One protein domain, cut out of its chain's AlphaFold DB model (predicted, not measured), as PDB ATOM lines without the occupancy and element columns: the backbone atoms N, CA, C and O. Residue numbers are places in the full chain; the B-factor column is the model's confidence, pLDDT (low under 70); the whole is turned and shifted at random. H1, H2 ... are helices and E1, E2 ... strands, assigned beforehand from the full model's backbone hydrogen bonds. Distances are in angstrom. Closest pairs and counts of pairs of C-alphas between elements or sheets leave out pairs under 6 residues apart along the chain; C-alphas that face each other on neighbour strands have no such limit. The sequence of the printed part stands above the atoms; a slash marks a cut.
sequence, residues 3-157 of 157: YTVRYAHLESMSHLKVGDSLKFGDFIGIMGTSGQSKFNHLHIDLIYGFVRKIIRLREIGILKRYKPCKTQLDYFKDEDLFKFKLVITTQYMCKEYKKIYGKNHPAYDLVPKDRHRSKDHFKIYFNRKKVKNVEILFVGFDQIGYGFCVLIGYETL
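Overview. This is residues 3 to 157 of the 157 residues of the protein "Peptidase_M23 domain-containing protein" of Candidatus Stahlbacteria bacterium (UniProt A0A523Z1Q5). A strongly twisted wall of six antiparallel strands, with E3 and E1 nearest the middle of the domain, has a two-strand ribbon, E2 and E6, over one end of E1. Short helix H2 packs on the wall at E3, H1 and H4 only graze it, and H3 lies off it, in the turn between E4 and E5. The 155 printed residues hold eight strands and four helices along the chain as E1 E2 E3 H1 H2 E4 H3 E5 H4 E6 E7 E8; the large sheet's order is E4 - E5 - E3 - E1 - E8 - E7. The class is mixed, helices and strands, with under half of the residues in named elements. The whole is compact, with a radius of gyration of the C-alphas of 14.2 A and spans of 37 by 37 by 28 A.

Along the chain. In the large sheet, E4 is residues 86 to 90, E5 107 to 112 (16.6 A), E3 42 to 48 (20.1 A), E1 3 to 10 (20.7 A), E8 147 to 156 (27.9 A) and E7 131 to 142 (27.7 A). E2 is residues 27 to 30 and E6 123 to 125. H1 is residues 57 to 61, H2 70 to 74, H3 95 to 101 (10.0 A) and H4 119 to 122. C-alpha 3 begins E1 at (-44.278, 12.039, 3.177), and C-alpha 156 ends E8 at (-44.704, 15.688, -3.994).

Arrangement. In the large sheet, E1 and E8 are antiparallel at 157 degrees, with N 5 and O 152 2.9 A apart, within hydrogen-bond range. On the other side of E1 is E3, with N 6 and O 45 at 2.9 A. E5 follows, with N 44 and O 108 at 2.9 A, and then edge strand E4, with N 87 and O 111 at 2.8 A. The other edge strand, E7, forms a hairpin with E8, with N 137 and O 151 at 2.8 A, and bends by 59 degrees at residue 134. E2 and E6 are antiparallel, with N 28 and O 124 at 2.8 A; the closest C-alphas of E1 and E2 are those of Leu 10 and Ile 30, 5.6 A apart. H2 is on the large sheet at a height of 7.5 A over the sheet, only just over E3, on which 3 of its 5 C-alphas fall; its closest C-alpha pair with E3 is Leu 73 and Leu 46, 5.6 A. H1 only grazes that sheet with residues 57 to 60, and H4 with residues 121 to 122. H3 is not on it. In H1, H2 and H3 every O i to N i+4 pair is within hydrogen-bond range; H4 is too short for such a pair.

Size, cuts and confidence. The C-alphas of Leu 63 and Arg 117, the two farthest apart, are 40.4 A from each other. The printed part has no cut. The links E1 to E2, E2 to E3 and H2 to E4 are long; residues 11 to 26, in the first, lie 13 to 18 A from the mean of the C-alphas. The mean pLDDT of the printed part is 95.3, and no printed residue is under 70.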
ATOM      1  N   TYR A   3     -43.386  13.070   2.644       98.50
ATOM      2  CA  TYR A   3     -44.278  12.039   3.177       98.50
ATOM      3  C   TYR A   3     -43.542  10.721   3.391       98.50
ATOM      4  O   TYR A   3     -42.554  10.450   2.711       98.50
ATOM      5  N   THR A   4     -44.062   9.898   4.302       98.56
ATOM      6  CA  THR A   4     -43.647   8.502   4.491       98.56
ATOM      7  C   THR A   4     -44.867   7.608   4.362       98.56
ATOM      8  O   THR A   4     -45.841   7.805   5.093       98.56
ATOM      9  N   VAL A   5     -44.810   6.633   3.458       98.31
ATOM     10  CA  VAL A   5     -45.808   5.567   3.319       98.31
ATOM     11  C   VAL A   5     -45.254   4.268   3.898       98.31
ATOM     12  O   VAL A   5     -44.083   3.945   3.694       98.31
ATOM     13  N   ARG A   6     -46.085   3.525   4.631       98.19
ATOM     14  CA  ARG A   6     -45.755   2.192   5.141       98.19
ATOM     15  C   ARG A   6     -46.464   1.113   4.347       98.19
ATOM     16  O   ARG A   6     -47.679   1.164   4.229       98.19
ATOM     17  N   TYR A   7     -45.722   0.072   3.990       98.44
ATOM     18  CA  TYR A   7     -46.243  -1.215   3.544       98.44
ATOM     19  C   TYR A   7     -45.957  -2.252   4.630       98.44
ATOM     20  O   TYR A   7     -44.795  -2.445   4.988       98.44
ATOM     21  N   ALA A   8     -46.992  -2.869   5.199       97.88
ATOM     22  CA  ALA A   8     -46.887  -3.786   6.338       97.88
ATOM     23  C   ALA A   8     -47.490  -5.166   6.054       97.88
ATOM     24  O   ALA A   8     -48.168  -5.362   5.046       97.88
ATOM     25  N   HIS A   9     -47.254  -6.099   6.982       97.50
ATOM     26  CA  HIS A   9     -47.692  -7.492   6.912       97.50
ATOM     27  C   HIS A   9     -47.159  -8.221   5.674       97.50
ATOM     28  O   HIS A   9     -47.839  -9.070   5.107       97.50
ATOM     29  N   LEU A  10     -45.936  -7.905   5.238       98.12
ATOM     30  CA  LEU A  10     -45.307  -8.609   4.118       98.12
ATOM     31  C   LEU A  10     -45.025 -10.075   4.496       98.12
ATOM     32  O   LEU A  10     -44.847 -10.395   5.672       98.12
ATOM     33  N   GLU A  11     -44.988 -10.980   3.519       97.56
ATOM     34  CA  GLU A  11     -44.708 -12.411   3.727       97.56
ATOM     35  C   GLU A  11     -43.296 -12.627   4.290       97.56
ATOM     36  O   GLU A  11     -43.088 -13.469   5.161       97.56
ATOM     37  N   SER A  12     -42.335 -11.823   3.836       97.56
ATOM     38  CA  SER A  12     -40.930 -11.872   4.241       97.56
ATOM     39  C   SER A  12     -40.296 -10.478   4.203       97.56
ATOM     40  O   SER A  12     -40.927  -9.496   3.795       97.56
ATOM     41  N   MET A  13     -39.045 -10.377   4.662       97.69
ATOM     42  CA  MET A  13     -38.269  -9.145   4.556       97.69
ATOM     43  C   MET A  13     -38.102  -8.750   3.084       97.69
ATOM     44  O   MET A  13     -37.769  -9.584   2.245       97.69
ATOM     45  N   SER A  14     -38.342  -7.475   2.773       97.44
ATOM     46  CA  SER A  14     -38.140  -6.956   1.419       97.44
ATOM     47  C   SER A  14     -36.669  -7.062   1.004       97.44
ATOM     48  O   SER A  14     -35.772  -6.932   1.835       97.44
ATOM     49  N   HIS A  15     -36.432  -7.262  -0.292       97.38
ATOM     50  CA  HIS A  15     -35.098  -7.250  -0.898       97.38
ATOM     51  C   HIS A  15     -34.478  -5.841  -0.960       97.38
ATOM     52  O   HIS A  15     -33.282  -5.708  -1.217       97.38
ATOM     53  N   LEU A  16     -35.296  -4.807  -0.750       97.94
ATOM     54  CA  LEU A  16     -34.891  -3.408  -0.739       97.94
ATOM     55  C   LEU A  16     -34.007  -3.095   0.472       97.94
ATOM     56  O   LEU A  16     -34.148  -3.695   1.541       97.94
ATOM     57  N   LYS A  17     -33.126  -2.108   0.328       98.06
ATOM     58  CA  LYS A  17     -32.232  -1.624   1.383       98.06
ATOM     59  C   LYS A  17     -32.506  -0.158   1.688       98.06
ATOM     60  O   LYS A  17     -32.955   0.605   0.840       98.06
ATOM     61  N   VAL A  18     -32.237   0.244   2.928       98.56
ATOM     62  CA  VAL A  18     -32.344   1.653   3.334       98.56
ATOM     63  C   VAL A  18     -31.404   2.503   2.476       98.56
ATOM     64  O   VAL A  18     -30.233   2.164   2.333       98.56
ATOM     65  N   GLY A  19     -31.924   3.605   1.936       98.31
ATOM     66  CA  GLY A  19     -31.213   4.485   1.008       98.31
ATOM     67  C   GLY A  19     -31.437   4.163  -0.472       98.31
ATOM     68  O   GLY A  19     -31.142   5.015  -1.309       98.31
ATOM     69  N   ASP A  20     -32.003   2.997  -0.809       98.31
ATOM     70  CA  ASP A  20     -32.366   2.690  -2.194       98.31
ATOM     71  C   ASP A  20     -33.409   3.691  -2.706       98.31
ATOM     72  O   ASP A  20     -34.275   4.162  -1.961       98.31
ATOM     73  N   SER A  21     -33.351   3.992  -4.002       97.75
ATOM     74  CA  SER A  21     -34.387   4.767  -4.680       97.75
ATOM     75  C   SER A  21     -35.326   3.842  -5.444       97.75
ATOM     76  O   SER A  21     -34.892   2.826  -5.981       97.75
ATOM     77  N   LEU A  22     -36.604   4.217  -5.513       96.75
ATOM     78  CA  LEU A  22     -37.619   3.501  -6.281       96.75
ATOM     79  C   LEU A  22     -38.209   4.383  -7.373       96.75
ATOM     80  O   LEU A  22     -38.406   5.590  -7.210       96.75
ATOM     81  N   LYS A  23     -38.584   3.734  -8.465       97.62
ATOM     82  CA  LYS A  23     -39.397   4.275  -9.543       97.62
ATOM     83  C   LYS A  23     -40.780   3.643  -9.513       97.62
ATOM     84  O   LYS A  23     -41.037   2.612  -8.892       97.62
ATOM     85  N   PHE A  24     -41.710   4.311 -10.185       98.19
ATOM     86  CA  PHE A  24     -43.044   3.770 -10.389       98.19
ATOM     87  C   PHE A  24     -42.968   2.382 -11.048       98.19
ATOM     88  O   PHE A  24     -42.326   2.226 -12.084       98.19
ATOM     89  N   GLY A  25     -43.673   1.413 -10.471       98.38
ATOM     90  CA  GLY A  25     -43.710   0.027 -10.929       98.38
ATOM     91  C   GLY A  25     -42.653  -0.878 -10.300       98.38
ATOM     92  O   GLY A  25     -42.738  -2.085 -10.508       98.38
ATOM     93  N   ASP A  26     -41.719  -0.347  -9.508       98.50
ATOM     94  CA  ASP A  26     -40.708  -1.175  -8.852       98.50
ATOM     95  C   ASP A  26     -41.341  -2.093  -7.803       98.50
ATOM     96  O   ASP A  26     -42.270  -1.720  -7.077       98.50
ATOM     97  N   PHE A  27     -40.836  -3.322  -7.737       98.50
ATOM     98  CA  PHE A  27     -41.312  -4.345  -6.819       98.50
ATOM     99  C   PHE A  27     -40.913  -4.011  -5.375       98.50
ATOM    100  O   PHE A  27     -39.764  -3.685  -5.100       98.50
ATOM    101  N   ILE A  28     -41.857  -4.120  -4.437       98.62
ATOM    102  CA  ILE A  28     -41.626  -3.865  -3.004       98.62
ATOM    103  C   ILE A  28     -41.508  -5.178  -2.232       98.62
ATOM    104  O   ILE A  28     -40.631  -5.337  -1.383       98.62
ATOM    105  N   GLY A  29     -42.408  -6.123  -2.492       98.12
ATOM    106  CA  GLY A  29     -42.492  -7.364  -1.733       98.12
ATOM    107  C   GLY A  29     -43.802  -8.100  -1.973       98.12
ATOM    108  O   GLY A  29     -44.589  -7.733  -2.844       98.12
ATOM    109  N   ILE A  30     -44.031  -9.147  -1.188       98.19
ATOM    110  CA  ILE A  30     -45.223  -9.993  -1.288       98.19
ATOM    111  C   ILE A  30     -46.083  -9.771  -0.044       98.19
ATOM    112  O   ILE A  30     -45.568  -9.766   1.072       98.19
ATOM    113  N   MET A  31     -47.384  -9.560  -0.229       97.88
ATOM    114  CA  MET A  31     -48.371  -9.476   0.847       97.88
ATOM    115  C   MET A  31     -48.451 -10.804   1.613       97.88
ATOM    116  O   MET A  31     -48.506 -11.867   1.001       97.88
ATOM    117  N   GLY A  32     -48.519 -10.749   2.942       96.56
ATOM    118  CA  GLY A  32     -48.595 -11.933   3.792       96.56
ATOM    119  C   GLY A  32     -49.386 -11.705   5.081       96.56
ATOM    120  O   GLY A  32     -50.305 -10.886   5.146       96.56
ATOM    121  N   THR A  33     -49.024 -12.465   6.115       96.31
ATOM    122  CA  THR A  33     -49.671 -12.474   7.440       96.31
ATOM    123  C   THR A  33     -48.705 -12.180   8.588       96.31
ATOM    124  O   THR A  33     -49.022 -12.445   9.745       96.31
ATOM    125  N   SER A  34     -47.513 -11.643   8.316       96.56
ATOM    126  CA  SER A  34     -46.529 -11.425   9.382       96.56
ATOM    127  C   SER A  34     -47.000 -10.401  10.430       96.56
ATOM    128  O   SER A  34     -47.799  -9.498  10.157       96.56
ATOM    129  N   GLY A  35     -46.482 -10.525  11.656       93.19
ATOM    130  CA  GLY A  35     -46.884  -9.688  12.788       93.19
ATOM    131  C   GLY A  35     -48.224 -10.127  13.381       93.19
ATOM    132  O   GLY A  35     -48.466 -11.313  13.565       93.19
ATOM    133  N   GLN A  36     -49.100  -9.171  13.690       91.56
ATOM    134  CA  GLN A  36     -50.421  -9.427  14.288       91.56
ATOM    135  C   GLN A  36     -51.548  -9.629  13.258       91.56
ATOM    136  O   GLN A  36     -52.730  -9.514  13.592       91.56
ATOM    137  N   SER A  37     -51.209  -9.901  11.997       89.31
ATOM    138  CA  SER A  37     -52.199 -10.098  10.940       89.31
ATOM    139  C   SER A  37     -52.816 -11.499  11.002       89.31
ATOM    140  O   SER A  37     -52.114 -12.504  10.958       89.31
ATOM    141  N   LYS A  38     -54.153 -11.580  11.077       87.94
ATOM    142  CA  LYS A  38     -54.881 -12.865  11.067       87.94
ATOM    143  C   LYS A  38     -55.024 -13.470   9.668       87.94
ATOM    144  O   LYS A  38     -55.145 -14.682   9.540       87.94
ATOM    145  N   PHE A  39     -55.058 -12.633   8.633       92.38
ATOM    146  CA  PHE A  39     -55.331 -13.031   7.249       92.38
ATOM    147  C   PHE A  39     -54.494 -12.198   6.284       92.38
ATOM    148  O   PHE A  39     -54.181 -11.051   6.587       92.38
ATOM    149  N   ASN A  40     -54.192 -12.735   5.100       95.62
ATOM    150  CA  ASN A  40     -53.406 -12.020   4.091       95.62
ATOM    151  C   ASN A  40     -54.077 -10.697   3.701       95.62
ATOM    152  O   ASN A  40     -55.164 -10.699   3.120       95.62
ATOM    153  N   HIS A  41     -53.412  -9.588   4.018       97.38
ATOM    154  CA  HIS A  41     -53.773  -8.244   3.584       97.38
ATOM    155  C   HIS A  41     -52.549  -7.331   3.648       97.38
ATOM    156  O   HIS A  41     -51.648  -7.539   4.458       97.38
ATOM    157  N   LEU A  42     -52.534  -6.302   2.808       98.19
ATOM    158  CA  LEU A  42     -51.593  -5.202   2.918       98.19
ATOM    159  C   LEU A  42     -52.222  -4.145   3.820       98.19
ATOM    160  O   LEU A  42     -53.221  -3.536   3.442       98.19
ATOM    161  N   HIS A  43     -51.608  -3.897   4.973       97.56
ATOM    162  CA  HIS A  43     -51.869  -2.684   5.745       97.56
ATOM    163  C   HIS A  43     -51.007  -1.556   5.169       97.56
ATOM    164  O   HIS A  43     -49.777  -1.677   5.116       97.56
ATOM    165  N   ILE A  44     -51.640  -0.459   4.751       98.06
ATOM    166  CA  ILE A  44     -50.969   0.732   4.221       98.06
ATOM    167  C   ILE A  44     -51.435   1.996   4.943       98.06
ATOM    168  O   ILE A  44     -52.627   2.285   5.047       98.06
ATOM    169  N   ASP A  45     -50.483   2.784   5.429       97.19
ATOM    170  CA  ASP A  45     -50.739   4.107   5.995       97.19
ATOM    171  C   ASP A  45     -49.682   5.108   5.566       97.19
ATOM    172  O   ASP A  45     -48.635   4.752   5.024       97.19
ATOM    173  N   LEU A  46     -50.001   6.384   5.760       97.62
ATOM    174  CA  LEU A  46     -49.173   7.472   5.283       97.62
ATOM    175  C   LEU A  46     -49.254   8.671   6.210       97.62
ATOM    176  O   LEU A  46     -50.338   9.105   6.619       97.62
ATOM    177  N   ILE A  47     -48.086   9.239   6.488       98.00
ATOM    178  CA  ILE A  47     -47.910  10.392   7.365       98.00
ATOM    179  C   ILE A  47     -47.087  11.496   6.696       98.00
ATOM    180  O   ILE A  47     -46.369  11.269   5.720       98.00
ATOM    181  N   TYR A  48     -47.191  12.708   7.240       97.81
ATOM    182  CA  TYR A  48     -46.320  13.826   6.874       97.81
ATOM    183  C   TYR A  48     -44.890  13.624   7.399       97.81
ATOM    184  O   TYR A  48     -44.692  13.131   8.511       97.81
ATOM    185  N   GLY A  49     -43.912  14.098   6.625       98.06
ATOM    186  CA  GLY A  49     -42.489  14.056   6.958       98.06
ATOM    187  C   GLY A  49     -41.811  12.732   6.602       98.06
ATOM    188  O   GLY A  49     -42.461  11.764   6.209       98.06
ATOM    189  N   PHE A  50     -40.483  12.706   6.728       98.00
ATOM    190  CA  PHE A  50     -39.681  11.487   6.615       98.00
ATOM    191  C   PHE A  50     -39.512  10.846   7.985       98.00
ATOM    192  O   PHE A  50     -39.113  11.517   8.938       98.00
ATOM    193  N   VAL A  51     -39.793   9.549   8.081       96.94
ATOM    194  CA  VAL A  51     -39.607   8.779   9.309       96.94
ATOM    195  C   VAL A  51     -38.862   7.483   9.014       96.94
ATOM    196  O   VAL A  51     -39.291   6.675   8.200       96.94
ATOM    197  N   ARG A  52     -37.737   7.294   9.711       96.44
ATOM    198  CA  ARG A  52     -36.766   6.203   9.501       96.44
ATOM    199  C   ARG A  52     -36.826   5.118  10.580       96.44
ATOM    200  O   ARG A  52     -35.836   4.466  10.885       96.44
ATOM    201  N   LYS A  53     -37.979   4.974  11.232       94.50
ATOM    202  CA  LYS A  53     -38.204   4.001  12.307       94.50
ATOM    203  C   LYS A  53     -39.635   3.497  12.266       94.50
ATOM    204  O   LYS A  53     -40.513   4.201  11.772       94.50
ATOM    205  N   ILE A  54     -39.875   2.325  12.845       91.81
ATOM    206  CA  ILE A  54     -41.230   1.799  13.029       91.81
ATOM    207  C   ILE A  54     -42.077   2.816  13.806       91.81
ATOM    208  O   ILE A  54     -41.642   3.375  14.812       91.81
ATOM    209  N   ILE A  55     -43.302   3.024  13.327       90.06
ATOM    210  CA  ILE A  55     -44.323   3.881  13.941       90.06
ATOM    211  C   ILE A  55     -45.530   3.011  14.243       90.06
ATOM    212  O   ILE A  55     -45.921   2.233  13.390       90.06
ATOM    213  N   ARG A  56     -46.200   3.128  15.382       88.88
ATOM    214  CA  ARG A  56     -47.428   2.348  15.636       88.88
ATOM    215  C   ARG A  56     -48.700   3.159  15.420       88.88
ATOM    216  O   ARG A  56     -48.690   4.376  15.584       88.88
ATOM    217  N   LEU A  57     -49.833   2.499  15.132       84.56
ATOM    218  CA  LEU A  57     -51.143   3.175  15.024       84.56
ATOM    219  C   LEU A  57     -51.438   4.067  16.234       84.56
ATOM    220  O   LEU A  57     -52.008   5.143  16.082       84.56
ATOM    221  N   ARG A  58     -51.020   3.651  17.436       85.75
ATOM    222  CA  ARG A  58     -51.164   4.455  18.656       85.75
ATOM    223  C   ARG A  58     -50.440   5.802  18.549       85.75
ATOM    224  O   ARG A  58     -50.960   6.790  19.053       85.75
ATOM    225  N   GLU A  59     -49.286   5.858  17.889       88.69
ATOM    226  CA  GLU A  59     -48.508   7.088  17.703       88.69
ATOM    227  C   GLU A  59     -49.146   8.041  16.693       88.69
ATOM    228  O   GLU A  59     -49.049   9.254  16.861       88.69
ATOM    229  N   ILE A  60     -49.843   7.506  15.690       87.00
ATOM    230  CA  ILE A  60     -50.571   8.295  14.689       87.00
ATOM    231  C   ILE A  60     -51.924   8.763  15.253       87.00
ATOM    232  O   ILE A  60     -52.290   9.930  15.151       87.00
ATOM    233  N   GLY A  61     -52.682   7.852  15.866       80.75
ATOM    234  CA  GLY A  61     -54.071   8.082  16.260       80.75
ATOM    235  C   GLY A  61     -54.256   8.679  17.654       80.75
ATOM    236  O   GLY A  61     -54.962   9.674  17.798       80.75
ATOM    237  N   ILE A  62     -53.668   8.059  18.683       80.88
ATOM    238  CA  ILE A  62     -53.921   8.412  20.094       80.88
ATOM    239  C   ILE A  62     -52.926   9.472  20.564       80.88
ATOM    240  O   ILE A  62     -53.328  10.523  21.047       80.88
ATOM    241  N   LEU A  63     -51.628   9.204  20.400       84.56
ATOM    242  CA  LEU A  63     -50.563  10.105  20.850       84.56
ATOM    243  C   LEU A  63     -50.351  11.283  19.895       84.56
ATOM    244  O   LEU A  63     -49.663  12.227  20.263       84.56
ATOM    245  N   LYS A  64     -50.899  11.208  18.671       87.38
ATOM    246  CA  LYS A  64     -50.817  12.251  17.633       87.38
ATOM    247  C   LYS A  64     -49.389  12.764  17.377       87.38
ATOM    248  O   LYS A  64     -49.201  13.916  17.001       87.38
ATOM    249  N   ARG A  65     -48.377  11.905  17.552       92.00
ATOM    250  CA  ARG A  65     -46.959  12.212  17.279       92.00
ATOM    251  C   ARG A  65     -46.688  12.367  15.788       92.00
ATOM    252  O   ARG A  65     -45.772  13.077  15.396       92.00
ATOM    253  N   TYR A  66     -47.494  11.693  14.974       95.25
ATOM    254  CA  TYR A  66     -47.414  11.735  13.525       95.25
ATOM    255  C   TYR A  66     -48.775  12.092  12.947       95.25
ATOM    256  O   TYR A  66     -49.796  11.518  13.327       95.25
ATOM    257  N   LYS A  67     -48.789  13.043  12.013       95.94
ATOM    258  CA  LYS A  67     -50.010  13.481  11.337       95.94
ATOM    259  C   LYS A  67     -50.269  12.568  10.131       95.94
ATOM    260  O   LYS A  67     -49.433  12.561   9.227       95.94
ATOM    261  N   PRO A  68     -51.389  11.823  10.073       96.75
ATOM    262  CA  PRO A  68     -51.737  11.052   8.884       96.75
ATOM    263  C   PRO A  68     -52.190  11.968   7.742       96.75
ATOM    264  O   PRO A  68     -52.725  13.056   7.977       96.75
ATOM    265  N   CYS A  69     -52.006  11.532   6.494       97.12
ATOM    266  CA  CYS A  69     -52.477  12.259   5.314       97.12
ATOM    267  C   CYS A  69     -53.320  11.358   4.407       97.12
ATOM    268  O   CYS A  69     -52.803  10.701   3.504       97.12
ATOM    269  N   LYS A  70     -54.644  11.375   4.618       97.31
ATOM    270  CA  LYS A  70     -55.594  10.605   3.803       97.31
ATOM    271  C   LYS A  70     -55.488  10.950   2.315       97.31
ATOM    272  O   LYS A  70     -55.419  10.046   1.498       97.31
ATOM    273  N   THR A  71     -55.411  12.236   1.969       97.31
ATOM    274  CA  THR A  71     -55.359  12.678   0.565       97.31
ATOM    275  C   THR A  71     -54.157  12.108  -0.180       97.31
ATOM    276  O   THR A  71     -54.286  11.709  -1.330       97.31
ATOM    277  N   GLN A  72     -52.987  12.036   0.463       97.88
ATOM    278  CA  GLN A  72     -51.825  11.410  -0.163       97.88
ATOM    279  C   GLN A  72     -51.922   9.883  -0.178       97.88
ATOM    280  O   GLN A  72     -51.545   9.272  -1.172       97.88
ATOM    281  N   LEU A  73     -52.469   9.277   0.882       98.06
ATOM    282  CA  LEU A  73     -52.720   7.837   0.937       98.06
ATOM    283  C   LEU A  73     -53.701   7.383  -0.154       98.06
ATOM    284  O   LEU A  73     -53.563   6.293  -0.698       98.06
ATOM    285  N   ASP A  74     -54.675   8.229  -0.504       98.12
ATOM    286  CA  ASP A  74     -55.688   7.924  -1.507       98.12
ATOM    287  C   ASP A  74     -55.092   7.607  -2.888       98.12
ATOM    288  O   ASP A  74     -55.643   6.756  -3.585       98.12
ATOM    289  N   TYR A  75     -53.945   8.203  -3.240       97.62
ATOM    290  CA  TYR A  75     -53.237   7.939  -4.501       97.62
ATOM    291  C   TYR A  75     -52.633   6.538  -4.603       97.62
ATOM    292  O   TYR A  75     -52.255   6.141  -5.696       97.62
ATOM    293  N   PHE A  76     -52.514   5.800  -3.497       97.75
ATOM    294  CA  PHE A  76     -51.984   4.436  -3.515       97.75
ATOM    295  C   PHE A  76     -53.075   3.384  -3.760       97.75
ATOM    296  O   PHE A  76     -52.760   2.217  -3.967       97.75
ATOM    297  N   LYS A  77     -54.359   3.763  -3.742       95.12
ATOM    298  CA  LYS A  77     -55.492   2.841  -3.929       95.12
ATOM    299  C   LYS A  77     -55.896   2.716  -5.394       95.12
ATOM    300  O   LYS A  77     -57.041   2.999  -5.750       95.12
ATOM    301  N   ASP A  78     -54.962   2.298  -6.228       94.94
ATOM    302  CA  ASP A  78     -55.217   2.004  -7.633       94.94
ATOM    303  C   ASP A  78     -54.748   0.590  -7.999       94.94
ATOM    304  O   ASP A  78     -54.189  -0.147  -7.182       94.94
ATOM    305  N   GLU A  79     -55.038   0.187  -9.234       94.56
ATOM    306  CA  GLU A  79     -54.711  -1.149  -9.734       94.56
ATOM    307  C   GLU A  79     -53.204  -1.345  -9.933       94.56
ATOM    308  O   GLU A  79     -52.738  -2.481  -9.957       94.56
ATOM    309  N   ASP A  80     -52.418  -0.265 -10.002       97.56
ATOM    310  CA  ASP A  80     -50.968  -0.340 -10.166       97.56
ATOM    311  C   ASP A  80     -50.261  -0.891  -8.918       97.56
ATOM    312  O   ASP A  80     -49.141  -1.388  -9.040       97.56
ATOM    313  N   LEU A  81     -50.915  -0.859  -7.749       98.12
ATOM    314  CA  LEU A  81     -50.392  -1.388  -6.486       98.12
ATOM    315  C   LEU A  81     -50.135  -2.900  -6.530       98.12
ATOM    316  O   LEU A  81     -49.086  -3.359  -6.085       98.12
ATOM    317  N   PHE A  82     -51.097  -3.663  -7.058       97.81
ATOM    318  CA  PHE A  82     -51.019  -5.125  -7.179       97.81
ATOM    319  C   PHE A  82     -50.900  -5.595  -8.634       97.81
ATOM    320  O   PHE A  82     -50.662  -6.773  -8.870       97.81
ATOM    321  N   LYS A  83     -51.092  -4.695  -9.610       96.81
ATOM    322  CA  LYS A  83     -51.345  -5.005 -11.032       96.81
ATOM    323  C   LYS A  83     -52.650  -5.775 -11.268       96.81
ATOM    324  O   LYS A  83     -52.829  -6.424 -12.291       96.81
ATOM    325  N   PHE A  84     -53.582  -5.648 -10.323       95.81
ATOM    326  CA  PHE A  84     -54.917  -6.238 -10.347       95.81
ATOM    327  C   PHE A  84     -55.918  -5.287  -9.692       95.81
ATOM    328  O   PHE A  84     -55.550  -4.439  -8.874       95.81
ATOM    329  N   LYS A  85     -57.209  -5.491  -9.975       96.19
ATOM    330  CA  LYS A  85     -58.296  -4.777  -9.298       96.19
ATOM    331  C   LYS A  85     -58.184  -4.938  -7.783       96.19
ATOM    332  O   LYS A  85     -58.183  -6.066  -7.284       96.19
ATOM    333  N   LEU A  86     -58.138  -3.826  -7.049       96.12
ATOM    334  CA  LEU A  86     -58.047  -3.860  -5.590       96.12
ATOM    335  C   LEU A  86     -59.415  -3.980  -4.908       96.12
ATOM    336  O   LEU A  86     -60.444  -3.540  -5.424       96.12
ATOM    337  N   VAL A  87     -59.397  -4.526  -3.697       97.38
ATOM    338  CA  VAL A  87     -60.508  -4.537  -2.746       97.38
ATOM    339  C   VAL A  87     -60.008  -3.958  -1.426       97.38
ATOM    340  O   VAL A  87     -58.987  -4.390  -0.896       97.38
ATOM    341  N   ILE A  88     -60.744  -2.987  -0.889       97.50
ATOM    342  CA  ILE A  88     -60.480  -2.405   0.428       97.50
ATOM    343  C   ILE A  88     -61.266  -3.219   1.459       97.50
ATOM    344  O   ILE A  88     -62.496  -3.179   1.460       97.50
ATOM    345  N   THR A  89     -60.574  -3.956   2.324       96.38
ATOM    346  CA  THR A  89     -61.188  -4.777   3.383       96.38
ATOM    347  C   THR A  89     -61.386  -4.002   4.676       96.38
ATOM    348  O   THR A  89     -62.250  -4.350   5.475       96.38
ATOM    349  N   THR A  90     -60.616  -2.938   4.905       96.19
ATOM    350  CA  THR A  90     -60.852  -1.994   6.005       96.19
ATOM    351  C   THR A  90     -60.601  -0.572   5.527       96.19
ATOM    352  O   THR A  90     -59.556  -0.257   4.960       96.19
ATOM    353  N   GLN A  91     -61.614   0.275   5.713       97.06
ATOM    354  CA  GLN A  91     -61.613   1.669   5.277       97.06
ATOM    355  C   GLN A  91     -60.849   2.568   6.251       97.06
ATOM    356  O   GLN A  91     -60.831   2.330   7.459       97.06
ATOM    357  N   TYR A  92     -60.321   3.676   5.731       96.44
ATOM    358  CA  TYR A  92     -59.708   4.725   6.539       96.44
ATOM    359  C   TYR A  92     -60.656   5.219   7.630       96.44
ATOM    360  O   TYR A  92     -61.763   5.678   7.352       96.44
ATOM    361  N   MET A  93     -60.188   5.156   8.876       94.62
ATOM    362  CA  MET A  93     -60.935   5.516  10.084       94.62
ATOM    363  C   MET A  93     -62.248   4.729  10.235       94.62
ATOM    364  O   MET A  93     -63.238   5.261  10.740       94.62
ATOM    365  N   CYS A  94     -62.250   3.457   9.820       93.88
ATOM    366  CA  CYS A  94     -63.375   2.535   9.969       93.88
ATOM    367  C   CYS A  94     -63.912   2.515  11.414       93.88
ATOM    368  O   CYS A  94     -63.174   2.298  12.383       93.88
ATOM    369  N   LYS A  95     -65.222   2.756  11.560       94.19
ATOM    370  CA  LYS A  95     -65.900   2.832  12.863       94.19
ATOM    371  C   LYS A  95     -65.956   1.463  13.534       94.19
ATOM    372  O   LYS A  95     -65.771   1.366  14.744       94.19
ATOM    373  N   GLU A  96     -66.162   0.417  12.747       93.56
ATOM    374  CA  GLU A  96     -66.205  -0.976  13.180       93.56
ATOM    375  C   GLU A  96     -64.844  -1.393  13.735       93.56
ATOM    376  O   GLU A  96     -64.769  -1.951  14.827       93.56
ATOM    377  N   TYR A  97     -63.756  -1.017  13.053       90.88
ATOM    378  CA  TYR A  97     -62.400  -1.240  13.547       90.88
ATOM    379  C   TYR A  97     -62.187  -0.562  14.904       90.88
ATOM    380  O   TYR A  97     -61.687  -1.180  15.845       90.88
ATOM    381  N   LYS A  98     -62.621   0.697  15.048       91.06
ATOM    382  CA  LYS A  98     -62.548   1.411  16.328       91.06
ATOM    383  C   LYS A  98     -63.380   0.731  17.418       91.06
ATOM    384  O   LYS A  98     -62.919   0.656  18.552       91.06
ATOM    385  N   LYS A  99     -64.572   0.228  17.088       92.56
ATOM    386  CA  LYS A  99     -65.449  -0.490  18.024       92.56
ATOM    387  C   LYS A  99     -64.812  -1.794  18.512       92.56
ATOM    388  O   LYS A  99     -64.881  -2.082  19.698       92.56
ATOM    389  N   ILE A 100     -64.188  -2.555  17.613       90.56
ATOM    390  CA  ILE A 100     -63.593  -3.864  17.921       90.56
ATOM    391  C   ILE A 100     -62.256  -3.715  18.656       90.56
ATOM    392  O   ILE A 100     -61.995  -4.434  19.614       90.56
ATOM    393  N   TYR A 101     -61.400  -2.787  18.218       87.50
ATOM    394  CA  TYR A 101     -60.008  -2.701  18.679       87.50
ATOM    395  C   TYR A 101     -59.704  -1.480  19.556       87.50
ATOM    396  O   TYR A 101     -58.551  -1.276  19.938       87.50
ATOM    397  N   GLY A 102     -60.690  -0.620  19.823       87.56
ATOM    398  CA  GLY A 102     -60.535   0.570  20.669       87.56
ATOM    399  C   GLY A 102     -59.590   1.643  20.115       87.56
ATOM    400  O   GLY A 102     -59.224   2.571  20.834       87.56
ATOM    401  N   LYS A 103     -59.163   1.541  18.849       86.31
ATOM    402  CA  LYS A 103     -58.149   2.420  18.245       86.31
ATOM    403  C   LYS A 103     -58.585   2.945  16.880       86.31
ATOM    404  O   LYS A 103     -59.241   2.247  16.112       86.31
ATOM    405  N   ASN A 104     -58.193   4.180  16.572       90.56
ATOM    406  CA  ASN A 104     -58.363   4.741  15.233       90.56
ATOM    407  C   ASN A 104     -57.443   4.006  14.243       90.56
ATOM    408  O   ASN A 104     -56.285   3.733  14.563       90.56
ATOM    409  N   HIS A 105     -57.945   3.750  13.035       92.62
ATOM    410  CA  HIS A 105     -57.208   3.111  11.939       92.62
ATOM    411  C   HIS A 105     -57.034   4.102  10.778       92.62
ATOM    412  O   HIS A 105     -57.797   4.072   9.819       92.62
ATOM    413  N   PRO A 106     -56.090   5.060  10.871       94.94
ATOM    414  CA  PRO A 106     -55.777   5.997   9.789       94.94
ATOM    415  C   PRO A 106     -54.956   5.307   8.683       94.94
ATOM    416  O   PRO A 106     -53.846   5.728   8.361       94.94
ATOM    417  N   ALA A 107     -55.493   4.216   8.150       95.88
ATOM    418  CA  ALA A 107     -54.845   3.304   7.223       95.88
ATOM    419  C   ALA A 107     -55.892   2.667   6.299       95.88
ATOM    420  O   ALA A 107     -57.093   2.866   6.481       95.88
ATOM    421  N   TYR A 108     -55.435   1.894   5.324       97.75
ATOM    422  CA  TYR A 108     -56.271   0.962   4.583       97.75
ATOM    423  C   TYR A 108     -55.730  -0.449   4.737       97.75
ATOM    424  O   TYR A 108     -54.516  -0.642   4.697       97.75
ATOM    425  N   ASP A 109     -56.645  -1.412   4.805       97.56
ATOM    426  CA  ASP A 109     -56.307  -2.820   4.614       97.56
ATOM    427  C   ASP A 109     -56.802  -3.227   3.228       97.56
ATOM    428  O   ASP A 109     -57.981  -3.035   2.900       97.56
ATOM    429  N   LEU A 110     -55.886  -3.709   2.392       97.94
ATOM    430  CA  LEU A 110     -56.096  -3.924   0.965       97.94
ATOM    431  C   LEU A 110     -55.758  -5.358   0.566       97.94
ATOM    432  O   LEU A 110     -54.800  -5.946   1.065       97.94
ATOM    433  N   VAL A 111     -56.507  -5.888  -0.399       97.75
ATOM    434  CA  VAL A 111     -56.213  -7.164  -1.061       97.75
ATOM    435  C   VAL A 111     -56.483  -7.063  -2.567       97.75
ATOM    436  O   VAL A 111     -57.372  -6.310  -2.975       97.75
ATOM    437  N   PRO A 112     -55.798  -7.842  -3.418       97.31
ATOM    438  CA  PRO A 112     -56.210  -8.006  -4.808       97.31
ATOM    439  C   PRO A 112     -57.527  -8.798  -4.871       97.31
ATOM    440  O   PRO A 112     -57.746  -9.749  -4.108       97.31
ATOM    441  N   LYS A 113     -58.426  -8.420  -5.789       95.62
ATOM    442  CA  LYS A 113     -59.745  -9.055  -5.955       95.62
ATOM    443  C   LYS A 113     -59.616 -10.558  -6.206       95.62
ATOM    444  O   LYS A 113     -60.289 -11.347  -5.546       95.62
ATOM    445  N   ASP A 114     -58.681 -10.937  -7.071       93.00
ATOM    446  CA  ASP A 114     -58.465 -12.319  -7.505       93.00
ATOM    447  C   ASP A 114     -57.399 -13.049  -6.669       93.00
ATOM    448  O   ASP A 114     -56.736 -13.962  -7.156       93.00
ATOM    449  N   ARG A 115     -57.222 -12.660  -5.397       92.38
ATOM    450  CA  ARG A 115     -56.246 -13.238  -4.446       92.38
ATOM    451  C   ARG A 115     -56.220 -14.760  -4.341       92.38
ATOM    452  O   ARG A 115     -55.206 -15.326  -3.959       92.38
ATOM    453  N   HIS A 116     -57.337 -15.413  -4.632       91.81
ATOM    454  CA  HIS A 116     -57.487 -16.860  -4.483       91.81
ATOM    455  C   HIS A 116     -56.920 -17.650  -5.667       91.81
ATOM    456  O   HIS A 116     -56.866 -18.870  -5.599       91.81
ATOM    457  N   ARG A 117     -56.522 -16.977  -6.759       92.62
ATOM    458  CA  ARG A 117     -56.039 -17.639  -7.980       92.62
ATOM    459  C   ARG A 117     -54.564 -18.025  -7.917       92.62
ATOM    460  O   ARG A 117     -54.208 -19.109  -8.357       92.62
ATOM    461  N   SER A 118     -53.709 -17.133  -7.419       93.31
ATOM    462  CA  SER A 118     -52.262 -17.358  -7.337       93.31
ATOM    463  C   SER A 118     -51.624 -16.447  -6.290       93.31
ATOM    464  O   SER A 118     -52.045 -15.300  -6.118       93.31
ATOM    465  N   LYS A 119     -50.551 -16.931  -5.654       89.00
ATOM    466  CA  LYS A 119     -49.676 -16.111  -4.803       89.00
ATOM    467  C   LYS A 119     -49.012 -14.965  -5.570       89.00
ATOM    468  O   LYS A 119     -48.697 -13.949  -4.963       89.00
ATOM    469  N   ASP A 120     -48.850 -15.061  -6.889       93.12
ATOM    470  CA  ASP A 120     -48.295 -13.959  -7.690       93.12
ATOM    471  C   ASP A 120     -49.139 -12.684  -7.616       93.12
ATOM    472  O   ASP A 120     -48.611 -11.583  -7.770       93.12
ATOM    473  N   HIS A 121     -50.435 -12.809  -7.318       95.56
ATOM    474  CA  HIS A 121     -51.320 -11.658  -7.158       95.56
ATOM    475  C   HIS A 121     -50.984 -10.847  -5.899       95.56
ATOM    476  O   HIS A 121     -51.426  -9.711  -5.764       95.56
ATOM    477  N   PHE A 122     -50.198 -11.411  -4.975       97.25
ATOM    478  CA  PHE A 122     -49.773 -10.757  -3.737       97.25
ATOM    479  C   PHE A 122     -48.551  -9.870  -3.915       97.25
ATOM    480  O   PHE A 122     -48.141  -9.227  -2.949       97.25
ATOM    481  N   LYS A 123     -47.973  -9.807  -5.118       98.25
ATOM    482  CA  LYS A 123     -46.874  -8.889  -5.409       98.25
ATOM    483  C   LYS A 123     -47.352  -7.446  -5.281       98.25
ATOM    484  O   LYS A 123     -48.378  -7.063  -5.836       98.25
ATOM    485  N   ILE A 124     -46.586  -6.661  -4.538       98.62
ATOM    486  CA  ILE A 124     -46.834  -5.250  -4.272       98.62
ATOM    487  C   ILE A 124     -45.784  -4.433  -5.013       98.62
ATOM    488  O   ILE A 124     -44.590  -4.737  -4.940       98.62
ATOM    489  N   TYR A 125     -46.228  -3.370  -5.673       98.69
ATOM    490  CA  TYR A 125     -45.385  -2.468  -6.447       98.69
ATOM    491  C   TYR A 125     -45.549  -1.026  -5.977       98.69
ATOM    492  O   TYR A 125     -46.621  -0.611  -5.527       98.69
ATOM    493  N   PHE A 126     -44.489  -0.231  -6.102       98.56
ATOM    494  CA  PHE A 126     -44.557   1.195  -5.823       98.56
ATOM    495  C   PHE A 126     -45.373   1.901  -6.910       98.56
ATOM    496  O   PHE A 126     -44.936   2.037  -8.049       98.56
ATOM    497  N   ASN A 127     -46.571   2.366  -6.569       98.00
ATOM    498  CA  ASN A 127     -47.535   2.892  -7.538       98.00
ATOM    499  C   ASN A 127     -47.690   4.420  -7.515       98.00
ATOM    500  O   ASN A 127     -48.578   4.973  -8.162       98.00
ATOM    501  N   ARG A 128     -46.806   5.155  -6.829       96.94
ATOM    502  CA  ARG A 128     -46.928   6.616  -6.759       96.94
ATOM    503  C   ARG A 128     -46.283   7.309  -7.965       96.94
ATOM    504  O   ARG A 128     -45.070   7.294  -8.137       96.94
ATOM    505  N   LYS A 129     -47.106   7.988  -8.774       94.62
ATOM    506  CA  LYS A 129     -46.684   8.830  -9.920       94.62
ATOM    507  C   LYS A 129     -46.454  10.291  -9.504       94.62
ATOM    508  O   LYS A 129     -47.053  10.749  -8.537       94.62
ATOM    509  N   LYS A 130     -45.685  11.063 -10.284       94.19
ATOM    510  CA  LYS A 130     -45.485  12.520 -10.082       94.19
ATOM    511  C   LYS A 130     -44.945  12.868  -8.683       94.19
ATOM    512  O   LYS A 130     -45.514  13.691  -7.964       94.19
ATOM    513  N   VAL A 131     -43.861  12.202  -8.297       97.44
ATOM    514  CA  VAL A 131     -43.122  12.431  -7.048       97.44
ATOM    515  C   VAL A 131     -41.628  12.498  -7.341       97.44
ATOM    516  O   VAL A 131     -41.183  12.043  -8.394       97.44
ATOM    517  N   LYS A 132     -40.861  13.067  -6.415       97.75
ATOM    518  CA  LYS A 132     -39.395  13.131  -6.457       97.75
ATOM    519  C   LYS A 132     -38.804  12.654  -5.134       97.75
ATOM    520  O   LYS A 132     -39.543  12.475  -4.165       97.75
ATOM    521  N   ASN A 133     -37.483  12.483  -5.096       97.31
ATOM    522  CA  ASN A 133     -36.739  12.115  -3.887       97.31
ATOM    523  C   ASN A 133     -37.334  10.875  -3.196       97.31
ATOM    524  O   ASN A 133     -37.589  10.887  -1.993       97.31
ATOM    525  N   VAL A 134     -37.635   9.842  -3.994       98.44
ATOM    526  CA  VAL A 134     -38.165   8.573  -3.489       98.44
ATOM    527  C   VAL A 134     -37.009   7.773  -2.897       98.44
ATOM    528  O   VAL A 134     -36.035   7.505  -3.601       98.44
ATOM    529  N   GLU A 135     -37.124   7.408  -1.625       98.38
ATOM    530  CA  GLU A 135     -36.069   6.746  -0.855       98.38
ATOM    531  C   GLU A 135     -36.671   5.706   0.098       98.38
ATOM    532  O   GLU A 135     -37.685   5.959   0.756       98.38
ATOM    533  N   ILE A 136     -36.030   4.550   0.238       98.62
ATOM    534  CA  ILE A 136     -36.347   3.592   1.297       98.62
ATOM    535  C   ILE A 136     -35.817   4.116   2.630       98.62
ATOM    536  O   ILE A 136     -34.612   4.213   2.855       98.62
ATOM    537  N   LEU A 137     -36.726   4.434   3.547       98.56
ATOM    538  CA  LEU A 137     -36.399   5.010   4.851       98.56
ATOM    539  C   LEU A 137     -36.194   3.952   5.936       98.56
ATOM    540  O   LEU A 137     -35.495   4.213   6.915       98.56
ATOM    541  N   PHE A 138     -36.835   2.791   5.795       98.31
ATOM    542  CA  PHE A 138     -36.761   1.688   6.750       98.31
ATOM    543  C   PHE A 138     -37.165   0.369   6.085       98.31
ATOM    544  O   PHE A 138     -38.148   0.329   5.346       98.31
ATOM    545  N   VAL A 139     -36.464  -0.712   6.427       97.88
ATOM    546  CA  VAL A 139     -36.855  -2.099   6.145       97.88
ATOM    547  C   VAL A 139     -36.630  -2.896   7.420       97.88
ATOM    548  O   VAL A 139     -35.557  -2.806   8.015       97.88
ATOM    549  N   GLY A 140     -37.626  -3.650   7.875       96.38
ATOM    550  CA  GLY A 140     -37.461  -4.427   9.100       96.38
ATOM    551  C   GLY A 140     -38.698  -5.190   9.541       96.38
ATOM    552  O   GLY A 140     -39.675  -5.311   8.802       96.38
ATOM    553  N   PHE A 141     -38.632  -5.714  10.764       96.44
ATOM    554  CA  PHE A 141     -39.655  -6.567  11.360       96.44
ATOM    555  C   PHE A 141     -40.157  -5.994  12.695       96.44
ATOM    556  O   PHE A 141     -39.369  -5.766  13.610       96.44
ATOM    557  N   ASP A 142     -41.469  -5.779  12.820       94.31
ATOM    558  CA  ASP A 142     -42.147  -5.417  14.074       94.31
ATOM    559  C   ASP A 142     -42.911  -6.622  14.632       94.31
ATOM    560  O   ASP A 142     -44.067  -6.864  14.273       94.31
ATOM    561  N   GLN A 143     -42.278  -7.356  15.550       87.94
ATOM    562  CA  GLN A 143     -42.835  -8.573  16.153       87.94
ATOM    563  C   GLN A 143     -44.207  -8.360  16.813       87.94
ATOM    564  O   GLN A 143     -45.039  -9.263  16.824       87.94
ATOM    565  N   ILE A 144     -44.456  -7.169  17.362       86.69
ATOM    566  CA  ILE A 144     -45.636  -6.881  18.193       86.69
ATOM    567  C   ILE A 144     -46.742  -6.194  17.371       86.69
ATOM    568  O   ILE A 144     -47.810  -5.891  17.889       86.69
ATOM    569  N   GLY A 145     -46.516  -5.927  16.086       89.62
ATOM    570  CA  GLY A 145     -47.457  -5.161  15.276       89.62
ATOM    571  C   GLY A 145     -47.418  -5.568  13.819       89.62
ATOM    572  O   GLY A 145     -48.127  -6.481  13.404       89.62
ATOM    573  N   TYR A 146     -46.622  -4.853  13.035       93.62
ATOM    574  CA  TYR A 146     -46.708  -4.879  11.572       93.62
ATOM    575  C   TYR A 146     -45.979  -6.025  10.879       93.62
ATOM    576  O   TYR A 146     -46.102  -6.151   9.662       93.62
ATOM    577  N   GLY A 147     -45.218  -6.841  11.611       96.75
ATOM    578  CA  GLY A 147     -44.386  -7.869  11.004       96.75
ATOM    579  C   GLY A 147     -43.364  -7.259  10.049       96.75
ATOM    580  O   GLY A 147     -42.803  -6.198  10.334       96.75
ATOM    581  N   PHE A 148     -43.119  -7.919   8.920       98.00
ATOM    582  CA  PHE A 148     -42.232  -7.400   7.887       98.00
ATOM    583  C   PHE A 148     -42.852  -6.169   7.232       98.00
ATOM    584  O   PHE A 148     -44.000  -6.193   6.778       98.00
ATOM    585  N   CYS A 149     -42.088  -5.081   7.193       97.50
ATOM    586  CA  CYS A 149     -42.558  -3.811   6.668       97.50
ATOM    587  C   CYS A 149     -41.446  -2.998   6.009       97.50
ATOM    588  O   CYS A 149     -40.259  -3.148   6.312       97.50
ATOM    589  N   VAL A 150     -41.875  -2.104   5.121       98.25
ATOM    590  CA  VAL A 150     -41.035  -1.119   4.440       98.25
ATOM    591  C   VAL A 150     -41.653   0.262   4.642       98.25
ATOM    592  O   VAL A 150     -42.869   0.426   4.511       98.25
ATOM    593  N   LEU A 151     -40.821   1.256   4.959       98.56
ATOM    594  CA  LEU A 151     -41.191   2.669   4.919       98.56
ATOM    595  C   LEU A 151     -40.513   3.328   3.724       98.56
ATOM    596  O   LEU A 151     -39.291   3.269   3.597       98.56
ATOM    597  N   ILE A 152     -41.307   3.986   2.885       98.69
ATOM    598  CA  ILE A 152     -40.834   4.679   1.687       98.69
ATOM    599  C   ILE A 152     -41.124   6.167   1.854       98.69
ATOM    600  O   ILE A 152     -42.265   6.574   2.084       98.69
ATOM    601  N   GLY A 153     -40.075   6.972   1.759       98.62
ATOM    602  CA  GLY A 153     -40.125   8.423   1.742       98.62
ATOM    603  C   GLY A 153     -40.293   8.929   0.320       98.62
ATOM    604  O   GLY A 153     -39.706   8.372  -0.602       98.62
ATOM    605  N   TYR A 154     -41.083   9.980   0.131       98.62
ATOM    606  CA  TYR A 154     -41.136  10.702  -1.138       98.62
ATOM    607  C   TYR A 154     -41.540  12.165  -0.945       98.62
ATOM    608  O   TYR A 154     -42.150  12.551   0.060       98.62
ATOM    609  N   GLU A 155     -41.249  12.984  -1.949       98.44
ATOM    610  CA  GLU A 155     -41.721  14.357  -2.047       98.44
ATOM    611  C   GLU A 155     -42.737  14.510  -3.174       98.44
ATOM    612  O   GLU A 155     -42.531  14.034  -4.290       98.44
ATOM    613  N   THR A 156     -43.841  15.208  -2.906       95.31
ATOM    614  CA  THR A 156     -44.704  15.688  -3.994       95.31
ATOM    615  C   THR A 156     -43.932  16.691  -4.845       95.31
ATOM    616  O   THR A 156     -43.171  17.495  -4.288       95.31
ATOM    617  N   LEU A 157     -44.141  16.630  -6.165       88.75
ATOM    618  CA  LEU A 157     -43.680  17.666  -7.090       88.75
ATOM    619  C   LEU A 157     -44.249  19.037  -6.713       88.75
ATOM    620  O   LEU A 157     -45.378  19.075  -6.165       88.75
TER     621      LEU A 157